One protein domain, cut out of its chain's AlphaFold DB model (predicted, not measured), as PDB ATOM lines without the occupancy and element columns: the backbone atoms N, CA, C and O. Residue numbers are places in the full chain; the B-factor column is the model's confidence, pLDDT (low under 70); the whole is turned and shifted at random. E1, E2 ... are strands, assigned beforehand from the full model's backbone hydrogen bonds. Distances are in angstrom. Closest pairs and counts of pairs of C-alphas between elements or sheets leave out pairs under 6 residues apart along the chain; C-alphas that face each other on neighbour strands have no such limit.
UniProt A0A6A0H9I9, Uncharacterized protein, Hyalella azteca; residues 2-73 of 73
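Overview. This is residues 2 to 73 of the 73 residues of an uncharacterized protein of Hyalella azteca (UniProt A0A6A0H9I9). Little of the model is regular: two separate hairpins of two strands, the longer E3 with E4 and the shorter E1 with E2, are followed by a long irregular tail, residues 52 to 73. The turn at residues 14 to 19 sticks out. The 72 printed residues have four named strands, E1 to E4 in chain order, and no named helix; the class is all strand, with 24 residues in named elements. It is loose, with a radius of gyration of the C-alphas of 14.2 A, and elongated, spanning 49 by 28 by 21 A.

Along the chain. E3, residues 33 to 39, is 19.7 A long and begins at C-alpha 33 (-25.546, -86.059, 27.483). E4 is residues 45 to 51, 19.8 A, ending at C-alpha 51 (-30.018, -86.317, 30.343). E1 is residues 9 to 13 and E2 residues 20 to 24.

Arrangement. E3 and E4 form an antiparallel hairpin at 156 degrees, with N 35 and O 49 within hydrogen-bond range at 2.8 A. E2 and E3 are near each other. E1 and E2 form an antiparallel hairpin at 152 degrees, with N 10 and O 23 at 2.8 A. E1 is apart from E3 and E4.

Size, cuts and confidence. The farthest C-alphas, Gln 42 and Thr 73, are 49.5 A apart. The printed part has no cut, and no link is long. Residues 2 to 3 and 55 to 73 have pLDDT under 70.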
ATOM      1  N   THR A   2     -35.470 -74.420  17.954       65.25
ATOM      2  CA  THR A   2     -34.520 -75.529  18.176       65.25
ATOM      3  C   THR A   2     -33.523 -75.594  17.017       65.25
ATOM      4  O   THR A   2     -33.924 -75.496  15.862       65.25
ATOM      5  N   TYR A   3     -32.229 -75.752  17.308       66.25
ATOM      6  CA  TYR A   3     -31.155 -75.860  16.305       66.25
ATOM      7  C   TYR A   3     -30.849 -77.324  15.962       66.25
ATOM      8  O   TYR A   3     -29.711 -77.773  16.045       66.25
ATOM      9  N   THR A   4     -31.878 -78.095  15.630       76.62
ATOM     10  CA  THR A   4     -31.730 -79.491  15.207       76.62
ATOM     11  C   THR A   4     -32.744 -79.806  14.120       76.62
ATOM     12  O   THR A   4     -33.850 -79.266  14.124       76.62
ATOM     13  N   SER A   5     -32.349 -80.650  13.169       79.31
ATOM     14  CA  SER A   5     -33.233 -81.206  12.143       79.31
ATOM     15  C   SER A   5     -33.945 -82.479  12.608       79.31
ATOM     16  O   SER A   5     -34.805 -82.986  11.891       79.31
ATOM     17  N   ASP A   6     -33.601 -83.004  13.787       84.62
ATOM     18  CA  ASP A   6     -34.264 -84.168  14.365       84.62
ATOM     19  C   ASP A   6     -35.650 -83.769  14.898       84.62
ATOM     20  O   ASP A   6     -35.775 -83.047  15.890       84.62
ATOM     21  N   GLY A   7     -36.697 -84.248  14.219       83.56
ATOM     22  CA  GLY A   7     -38.096 -83.941  14.528       83.56
ATOM     23  C   GLY A   7     -38.584 -84.458  15.884       83.56
ATOM     24  O   GLY A   7     -39.650 -84.043  16.333       83.56
ATOM     25  N   ARG A   8     -37.807 -85.315  16.557       88.94
ATOM     26  CA  ARG A   8     -38.101 -85.775  17.920       88.94
ATOM     27  C   ARG A   8     -37.898 -84.677  18.960       88.94
ATOM     28  O   ARG A   8     -38.497 -84.741  20.026       88.94
ATOM     29  N   PHE A   9     -37.065 -83.676  18.666       87.62
ATOM     30  CA  PHE A   9     -36.720 -82.605  19.597       87.62
ATOM     31  C   PHE A   9     -37.609 -81.388  19.376       87.62
ATOM     32  O   PHE A   9     -37.580 -80.738  18.327       87.62
ATOM     33  N   ARG A  10     -38.367 -81.020  20.404       86.62
ATOM     34  CA  ARG A  10     -39.315 -79.910  20.345       86.62
ATOM     35  C   ARG A  10     -39.058 -78.949  21.494       86.62
ATOM     36  O   ARG A  10     -38.934 -79.348  22.645       86.62
ATOM     37  N   ALA A  11     -38.994 -77.659  21.177       83.31
ATOM     38  CA  ALA A  11     -39.046 -76.606  22.185       83.31
ATOM     39  C   ALA A  11     -40.508 -76.200  22.382       83.31
ATOM     40  O   ALA A  11     -41.103 -75.582  21.496       83.31
ATOM     41  N   VAL A  12     -41.077 -76.550  23.530       85.88
ATOM     42  CA  VAL A  12     -42.477 -76.288  23.864       85.88
ATOM     43  C   VAL A  12     -42.560 -75.099  24.809       85.88
ATOM     44  O   VAL A  12     -41.840 -75.022  25.805       85.88
ATOM     45  N   HIS A  13     -43.449 -74.161  24.496       82.50
ATOM     46  CA  HIS A  13     -43.732 -72.999  25.327       82.50
ATOM     47  C   HIS A  13     -45.152 -73.111  25.872       82.50
ATOM     48  O   HIS A  13     -46.114 -73.131  25.102       82.50
ATOM     49  N   ALA A  14     -45.287 -73.193  27.193       80.12
ATOM     50  CA  ALA A  14     -46.602 -73.196  27.819       80.12
ATOM     51  C   ALA A  14     -47.222 -71.792  27.730       80.12
ATOM     52  O   ALA A  14     -46.567 -70.791  28.024       80.12
ATOM     53  N   ALA A  15     -48.490 -71.706  27.320       84.31
ATOM     54  CA  ALA A  15     -49.186 -70.429  27.193       84.31
ATOM     55  C   ALA A  15     -49.213 -69.688  28.545       84.31
ATOM     56  O   ALA A  15     -49.632 -70.245  29.556       84.31
ATOM     57  N   GLY A  16     -48.744 -68.438  28.559       85.75
ATOM     58  CA  GLY A  16     -48.664 -67.614  29.774       85.75
ATOM     59  C   GLY A  16     -47.469 -67.902  30.694       85.75
ATOM     60  O   GLY A  16     -47.315 -67.216  31.700       85.75
ATOM     61  N   SER A  17     -46.606 -68.868  30.363       83.69
ATOM     62  CA  SER A  17     -45.368 -69.146  31.099       83.69
ATOM     63  C   SER A  17     -44.182 -68.408  30.469       83.69
ATOM     64  O   SER A  17     -44.140 -68.297  29.251       83.69
ATOM     65  N   PRO A  18     -43.189 -67.931  31.241       77.12
ATOM     66  CA  PRO A  18     -41.924 -67.440  30.687       77.12
ATOM     67  C   PRO A  18     -40.949 -68.579  30.326       77.12
ATOM     68  O   PRO A  18     -39.837 -68.319  29.860       77.12
ATOM     69  N   PHE A  19     -41.316 -69.834  30.598       76.81
ATOM     70  CA  PHE A  19     -40.424 -70.983  30.489       76.81
ATOM     71  C   PHE A  19     -40.603 -71.744  29.173       76.81
ATOM     72  O   PHE A  19     -41.717 -71.977  28.703       76.81
ATOM     73  N   TRP A  20     -39.473 -72.194  28.628       81.25
ATOM     74  CA  TRP A  20     -39.404 -73.131  27.511       81.25
ATOM     75  C   TRP A  20     -38.980 -74.504  28.023       81.25
ATOM     76  O   TRP A  20     -38.022 -74.611  28.789       81.25
ATOM     77  N   MET A  21     -39.676 -75.543  27.574       83.00
ATOM     78  CA  MET A  21     -39.371 -76.939  27.878       83.00
ATOM     79  C   MET A  21     -38.786 -77.619  26.643       83.00
ATOM     80  O   MET A  21     -39.234 -77.375  25.521       83.00
ATOM     81  N   LEU A  22     -37.777 -78.462  26.854       85.31
ATOM     82  CA  LEU A  22     -37.277 -79.374  25.831       85.31
ATOM     83  C   LEU A  22     -38.040 -80.693  25.955       85.31
ATOM     84  O   LEU A  22     -37.988 -81.335  26.997       85.31
ATOM     85  N   GLU A  23     -38.726 -81.085  24.894       85.75
ATOM     86  CA  GLU A  23     -39.394 -82.376  24.757       85.75
ATOM     87  C   GLU A  23     -38.610 -83.216  23.744       85.75
ATOM     88  O   GLU A  23     -38.215 -82.704  22.691       85.75
ATOM     89  N   ILE A  24     -38.351 -84.481  24.081       87.38
ATOM     90  CA  ILE A  24     -37.655 -85.439  23.215       87.38
ATOM     91  C   ILE A  24     -38.554 -86.662  23.079       87.38
ATOM     92  O   ILE A  24     -38.753 -87.397  24.045       87.38
ATOM     93  N   ASP A  25     -39.096 -86.869  21.884       86.75
ATOM     94  CA  ASP A  25     -39.870 -88.064  21.567       86.75
ATOM     95  C   ASP A  25     -38.945 -89.280  21.396       86.75
ATOM     96  O   ASP A  25     -37.884 -89.203  20.764       86.75
ATOM     97  N   SER A  26     -39.359 -90.416  21.957       85.19
ATOM     98  CA  SER A  26     -38.681 -91.710  21.836       85.19
ATOM     99  C   SER A  26     -37.157 -91.620  22.059       85.19
ATOM    100  O   SER A  26     -36.383 -91.919  21.134       85.19
ATOM    101  N   PRO A  27     -36.707 -91.168  23.252       84.81
ATOM    102  CA  PRO A  27     -35.293 -90.961  23.545       84.81
ATOM    103  C   PRO A  27     -34.509 -92.269  23.412       84.81
ATOM    104  O   PRO A  27     -34.946 -93.342  23.819       84.81
ATOM    105  N   GLN A  28     -33.335 -92.167  22.810       84.19
ATOM    106  CA  GLN A  28     -32.428 -93.268  22.525       84.19
ATOM    107  C   GLN A  28     -31.183 -93.125  23.392       84.19
ATOM    108  O   GLN A  28     -30.809 -92.015  23.754       84.19
ATOM    109  N   ALA A  29     -30.469 -94.222  23.656       85.25
ATOM    110  CA  ALA A  29     -29.222 -94.177  24.432       85.25
ATOM    111  C   ALA A  29     -28.198 -93.162  23.877       85.25
ATOM    112  O   ALA A  29     -27.443 -92.555  24.625       85.25
ATOM    113  N   ARG A  30     -28.210 -92.922  22.556       86.94
ATOM    114  CA  ARG A  30     -27.361 -91.914  21.893       86.94
ATOM    115  C   ARG A  30     -27.732 -90.458  22.197       86.94
ATOM    116  O   ARG A  30     -26.933 -89.577  21.908       86.94
ATOM    117  N   ASP A  31     -28.943 -90.206  22.690       87.81
ATOM    118  CA  ASP A  31     -29.410 -88.859  23.027       87.81
ATOM    119  C   ASP A  31     -28.920 -88.435  24.422       87.81
ATOM    120  O   ASP A  31     -29.106 -87.288  24.821       87.81
ATOM    121  N   GLU A  32     -28.296 -89.341  25.175       88.50
ATOM    122  CA  GLU A  32     -27.706 -89.056  26.474       88.50
ATOM    123  C   GLU A  32     -26.626 -87.965  26.396       88.50
ATOM    124  O   GLU A  32     -25.810 -87.930  25.474       88.50
ATOM    125  N   GLY A  33     -26.587 -87.078  27.394       89.06
ATOM    126  CA  GLY A  33     -25.546 -86.059  27.483       89.06
ATOM    127  C   GLY A  33     -25.972 -84.790  28.209       89.06
ATOM    128  O   GLY A  33     -27.017 -84.729  28.858       89.06
ATOM    129  N   VAL A  34     -25.133 -83.759  28.094       89.00
ATOM    130  CA  VAL A  34     -25.389 -82.436  28.676       89.00
ATOM    131  C   VAL A  34     -26.203 -81.592  27.701       89.00
ATOM    132  O   VAL A  34     -25.756 -81.294  26.595       89.00
ATOM    133  N   TYR A  35     -27.359 -81.130  28.158       88.00
ATOM    134  CA  TYR A  35     -28.217 -80.181  27.467       88.00
ATOM    135  C   TYR A  35     -28.084 -78.801  28.103       88.00
ATOM    136  O   TYR A  35     -28.068 -78.668  29.328       88.00
ATOM    137  N   GLU A  36     -28.018 -77.755  27.280       86.25
ATOM    138  CA  GLU A  36     -27.989 -76.368  27.748       86.25
ATOM    139  C   GLU A  36     -29.286 -75.651  27.369       86.25
ATOM    140  O   GLU A  36     -29.650 -75.600  26.193       86.25
ATOM    141  N   CYS A  37     -29.953 -75.024  28.342       83.81
ATOM    142  CA  CYS A  37     -30.894 -73.955  28.036       83.81
ATOM    143  C   CYS A  37     -30.143 -72.621  28.075       83.81
ATOM    144  O   CYS A  37     -29.489 -72.282  29.063       83.81
ATOM    145  N   GLN A  38     -30.192 -71.877  26.973       83.81
ATOM    146  CA  GLN A  38     -29.496 -70.604  26.815       83.81
ATOM    147  C   GLN A  38     -30.501 -69.513  26.453       83.81
ATOM    148  O   GLN A  38     -31.346 -69.703  25.579       83.81
ATOM    149  N   VAL A  39     -30.345 -68.340  27.066       84.06
ATOM    150  CA  VAL A  39     -30.971 -67.095  26.605       84.06
ATOM    151  C   VAL A  39     -29.953 -66.242  25.850       84.06
ATOM    152  O   VAL A  39     -28.764 -66.210  26.176       84.06
ATOM    153  N   SER A  40     -30.419 -65.559  24.806       82.94
ATOM    154  CA  SER A  40     -29.594 -64.668  23.987       82.94
ATOM    155  C   SER A  40     -29.364 -63.330  24.705       82.94
ATOM    156  O   SER A  40     -29.949 -62.315  24.340       82.94
ATOM    157  N   SER A  41     -28.539 -63.342  25.754       86.06
ATOM    158  CA  SER A  41     -28.114 -62.165  26.523       86.06
ATOM    159  C   SER A  41     -26.599 -61.959  26.442       86.06
ATOM    160  O   SER A  41     -25.852 -62.902  26.176       86.06
ATOM    161  N   GLN A  42     -26.137 -60.740  26.737       90.81
ATOM    162  CA  GLN A  42     -24.720 -60.429  26.928       90.81
ATOM    163  C   GLN A  42     -24.513 -59.914  28.365       90.81
ATOM    164  O   GLN A  42     -25.072 -58.870  28.700       90.81
ATOM    165  N   PRO A  43     -23.740 -60.608  29.224       87.56
ATOM    166  CA  PRO A  43     -23.044 -61.878  28.988       87.56
ATOM    167  C   PRO A  43     -24.005 -63.066  28.795       87.56
ATOM    168  O   PRO A  43     -25.179 -62.996  29.163       87.56
ATOM    169  N   LYS A  44     -23.501 -64.163  28.207       86.19
ATOM    170  CA  LYS A  44     -24.285 -65.383  27.954       86.19
ATOM    171  C   LYS A  44     -24.779 -65.965  29.281       86.19
ATOM    172  O   LYS A  44     -23.973 -66.345  30.126       86.19
ATOM    173  N   ILE A  45     -26.096 -66.076  29.430       87.62
ATOM    174  CA  ILE A  45     -26.737 -66.745  30.565       87.62
ATOM    175  C   ILE A  45     -27.248 -68.105  30.085       87.62
ATOM    176  O   ILE A  45     -27.926 -68.207  29.058       87.62
ATOM    177  N   TYR A  46     -26.896 -69.161  30.816       88.19
ATOM    178  CA  TYR A  46     -27.275 -70.531  30.489       88.19
ATOM    179  C   TYR A  46     -27.456 -71.385  31.747       88.19
ATOM    180  O   TYR A  46     -26.971 -71.040  32.827       88.19
ATOM    181  N   ARG A  47     -28.134 -72.523  31.598       86.38
ATOM    182  CA  ARG A  47     -28.206 -73.588  32.603       86.38
ATOM    183  C   ARG A  47     -28.025 -74.942  31.926       86.38
ATOM    184  O   ARG A  47     -28.506 -75.147  30.816       86.38
ATOM    185  N   ARG A  48     -27.318 -75.846  32.604       88.12
ATOM    186  CA  ARG A  48     -27.010 -77.197  32.126       88.12
ATOM    187  C   ARG A  48     -27.873 -78.236  32.821       88.12
ATOM    188  O   ARG A  48     -28.125 -78.115  34.018       88.12
ATOM    189  N   PHE A  49     -28.250 -79.262  32.077       86.50
ATOM    190  CA  PHE A  49     -28.969 -80.433  32.555       86.50
ATOM    191  C   PHE A  49     -28.300 -81.682  31.992       86.50
ATOM    192  O   PHE A  49     -27.921 -81.695  30.825       86.50
ATOM    193  N   GLN A  50     -28.158 -82.724  32.805       89.69
ATOM    194  CA  GLN A  50     -27.709 -84.028  32.333       89.69
ATOM    195  C   GLN A  50     -28.946 -84.862  31.991       89.69
ATOM    196  O   GLN A  50     -29.759 -85.133  32.874       89.69
ATOM    197  N   LEU A  51     -29.086 -85.265  30.731       87.00
ATOM    198  CA  LEU A  51     -30.018 -86.317  30.343       87.00
ATOM    199  C   LEU A  51     -29.312 -87.660  30.530       87.00
ATOM    200  O   LEU A  51     -28.143 -87.787  30.168       87.00
ATOM    201  N   GLN A  52     -30.005 -88.637  31.105       88.19
ATOM    202  CA  GLN A  52     -29.568 -90.028  31.242       88.19
ATOM    203  C   GLN A  52     -30.652 -90.916  30.637       88.19
ATOM    204  O   GLN A  52     -31.826 -90.726  30.963       88.19
ATOM    205  N   VAL A  53     -30.284 -91.848  29.756       84.56
ATOM    206  CA  VAL A  53     -31.249 -92.739  29.095       84.56
ATOM    207  C   VAL A  53     -30.997 -94.170  29.559       84.56
ATOM    208  O   VAL A  53     -30.164 -94.892  29.019       84.56
ATOM    209  N   THR A  54     -31.727 -94.595  30.586       79.25
ATOM    210  CA  THR A  54     -31.643 -95.955  31.134       79.25
ATOM    211  C   THR A  54     -32.519 -96.910  30.308       79.25
ATOM    212  O   THR A  54     -33.737 -96.761  30.306       79.25
ATOM    213  N   GLY A  55     -31.931 -97.867  29.580       65.25
ATOM    214  CA  GLY A  55     -32.685 -98.872  28.795       65.25
ATOM    215  C   GLY A  55     -33.055-100.144  29.585       65.25
ATOM    216  O   GLY A  55     -32.648-100.269  30.737       65.25
ATOM    217  N   PRO A  56     -33.700-101.153  28.960       52.88
ATOM    218  CA  PRO A  56     -34.877-101.130  28.101       52.88
ATOM    219  C   PRO A  56     -36.085-101.657  28.907       52.88
ATOM    220  O   PRO A  56     -36.319-102.862  28.970       52.88
ATOM    221  N   PHE A  57     -36.852-100.765  29.525       46.06
ATOM    222  CA  PHE A  57     -38.198-101.094  29.984       46.06
ATOM    223  C   PHE A  57     -39.166-100.177  29.250       46.06
ATOM    224  O   PHE A  57     -38.952 -98.971  29.142       46.06
ATOM    225  N   ASP A  58     -40.158-100.816  28.655       49.38
ATOM    226  CA  ASP A  58     -41.173-100.272  27.769       49.38
ATOM    227  C   ASP A  58     -42.005 -99.206  28.508       49.38
ATOM    228  O   ASP A  58     -42.983 -99.521  29.173       49.38
ATOM    229  N   CYS A  59     -41.591 -97.937  28.453       43.62
ATOM    230  CA  CYS A  59     -42.346 -96.815  29.012       43.62
ATOM    231  C   CYS A  59     -42.283 -95.627  28.047       43.62
ATOM    232  O   CYS A  59     -41.335 -94.844  28.022       43.62
ATOM    233  N   THR A  60     -43.331 -95.490  27.242       47.03
ATOM    234  CA  THR A  60     -43.539 -94.486  26.188       47.03
ATOM    235  C   THR A  60     -43.776 -93.050  26.683       47.03
ATOM    236  O   THR A  60     -44.441 -92.281  26.002       47.03
ATOM    237  N   HIS A  61     -43.228 -92.628  27.827       42.97
ATOM    238  CA  HIS A  61     -43.296 -91.224  28.261       42.97
ATOM    239  C   HIS A  61     -42.065 -90.811  29.079       42.97
ATOM    240  O   HIS A  61     -41.908 -91.207  30.230       42.97
ATOM    241  N   ALA A  62     -41.226 -89.943  28.509       43.75
ATOM    242  CA  ALA A  62     -40.197 -89.222  29.251       43.75
ATOM    243  C   ALA A  62     -40.756 -87.858  29.691       43.75
ATOM    244  O   ALA A  62     -40.890 -86.949  28.873       43.75
ATOM    245  N   MET A  63     -41.092 -87.700  30.976       42.34
ATOM    246  CA  MET A  63     -41.366 -86.379  31.553       42.34
ATOM    247  C   MET A  63     -40.119 -85.831  32.246       42.34
ATOM    248  O   MET A  63     -39.606 -86.400  33.207       42.34
ATOM    249  N   LEU A  64     -39.658 -84.674  31.773       47.88
ATOM    250  CA  LEU A  64     -38.731 -83.801  32.483       47.88
ATOM    251  C   LEU A  64     -39.504 -83.094  33.595       47.88
ATOM    252  O   LEU A  64     -39.985 -81.999  33.367       47.88
ATOM    253  N   HIS A  65     -39.658 -83.710  34.764       35.81
ATOM    254  CA  HIS A  65     -39.738 -83.026  36.060       35.81
ATOM    255  C   HIS A  65     -39.706 -84.067  37.192       35.81
ATOM    256  O   HIS A  65     -40.188 -85.183  37.058       35.81
ATOM    257  N   THR A  66     -39.074 -83.680  38.295       42.88
ATOM    258  CA  THR A  66     -38.760 -84.419  39.530       42.88
ATOM    259  C   THR A  66     -39.960 -85.055  40.246       42.88
ATOM    260  O   THR A  66     -40.332 -84.632  41.340       42.88
ATOM    261  N   TYR A  67     -40.529 -86.103  39.666       34.50
ATOM    262  CA  TYR A  67     -41.421 -87.041  40.341       34.50
ATOM    263  C   TYR A  67     -41.182 -88.423  39.726       34.50
ATOM    264  O   TYR A  67     -41.449 -88.631  38.544       34.50
ATOM    265  N   GLU A  68     -40.614 -89.338  40.521       56.41
ATOM    266  CA  GLU A  68     -40.550 -90.769  40.204       56.41
ATOM    267  C   GLU A  68     -41.909 -91.259  39.717       56.41
ATOM    268  O   GLU A  68     -42.911 -90.916  40.337       56.41
ATOM    269  N   LEU A  69     -41.943 -92.114  38.688       41.84
ATOM    270  CA  LEU A  69     -43.068 -93.019  38.452       41.84
ATOM    271  C   LEU A  69     -42.633 -94.250  37.634       41.84
ATOM    272  O   LEU A  69     -42.400 -94.186  36.432       41.84
ATOM    273  N   CYS A  70     -42.587 -95.362  38.375       39.50
ATOM    274  CA  CYS A  70     -42.737 -96.769  37.998       39.50
ATOM    275  C   CYS A  70     -41.700 -97.433  37.079       39.50
ATOM    276  O   CYS A  70     -41.918 -97.654  35.893       39.50
ATOM    277  N   CYS A  71     -40.666 -97.974  37.726       44.47
ATOM    278  CA  CYS A  71     -40.342 -99.385  37.535       44.47
ATOM    279  C   CYS A  71     -41.393-100.209  38.306       44.47
ATOM    280  O   CYS A  71     -41.491-100.095  39.529       44.47
ATOM    281  N   SER A  72     -42.226-100.987  37.622       42.12
ATOM    282  CA  SER A  72     -43.007-102.070  38.234       42.12
ATOM    283  C   SER A  72     -43.236-103.150  37.185       42.12
ATOM    284  O   SER A  72     -44.070-102.964  36.309       42.12
ATOM    285  N   THR A  73     -42.414-104.203  37.316       42.06
ATOM    286  CA  THR A  73     -42.454-105.566  36.734       42.06
ATOM    287  C   THR A  73     -42.985-105.755  35.322       42.06
ATOM    288  O   THR A  73     -44.208-105.596  35.129       42.06
TER     289      THR A  73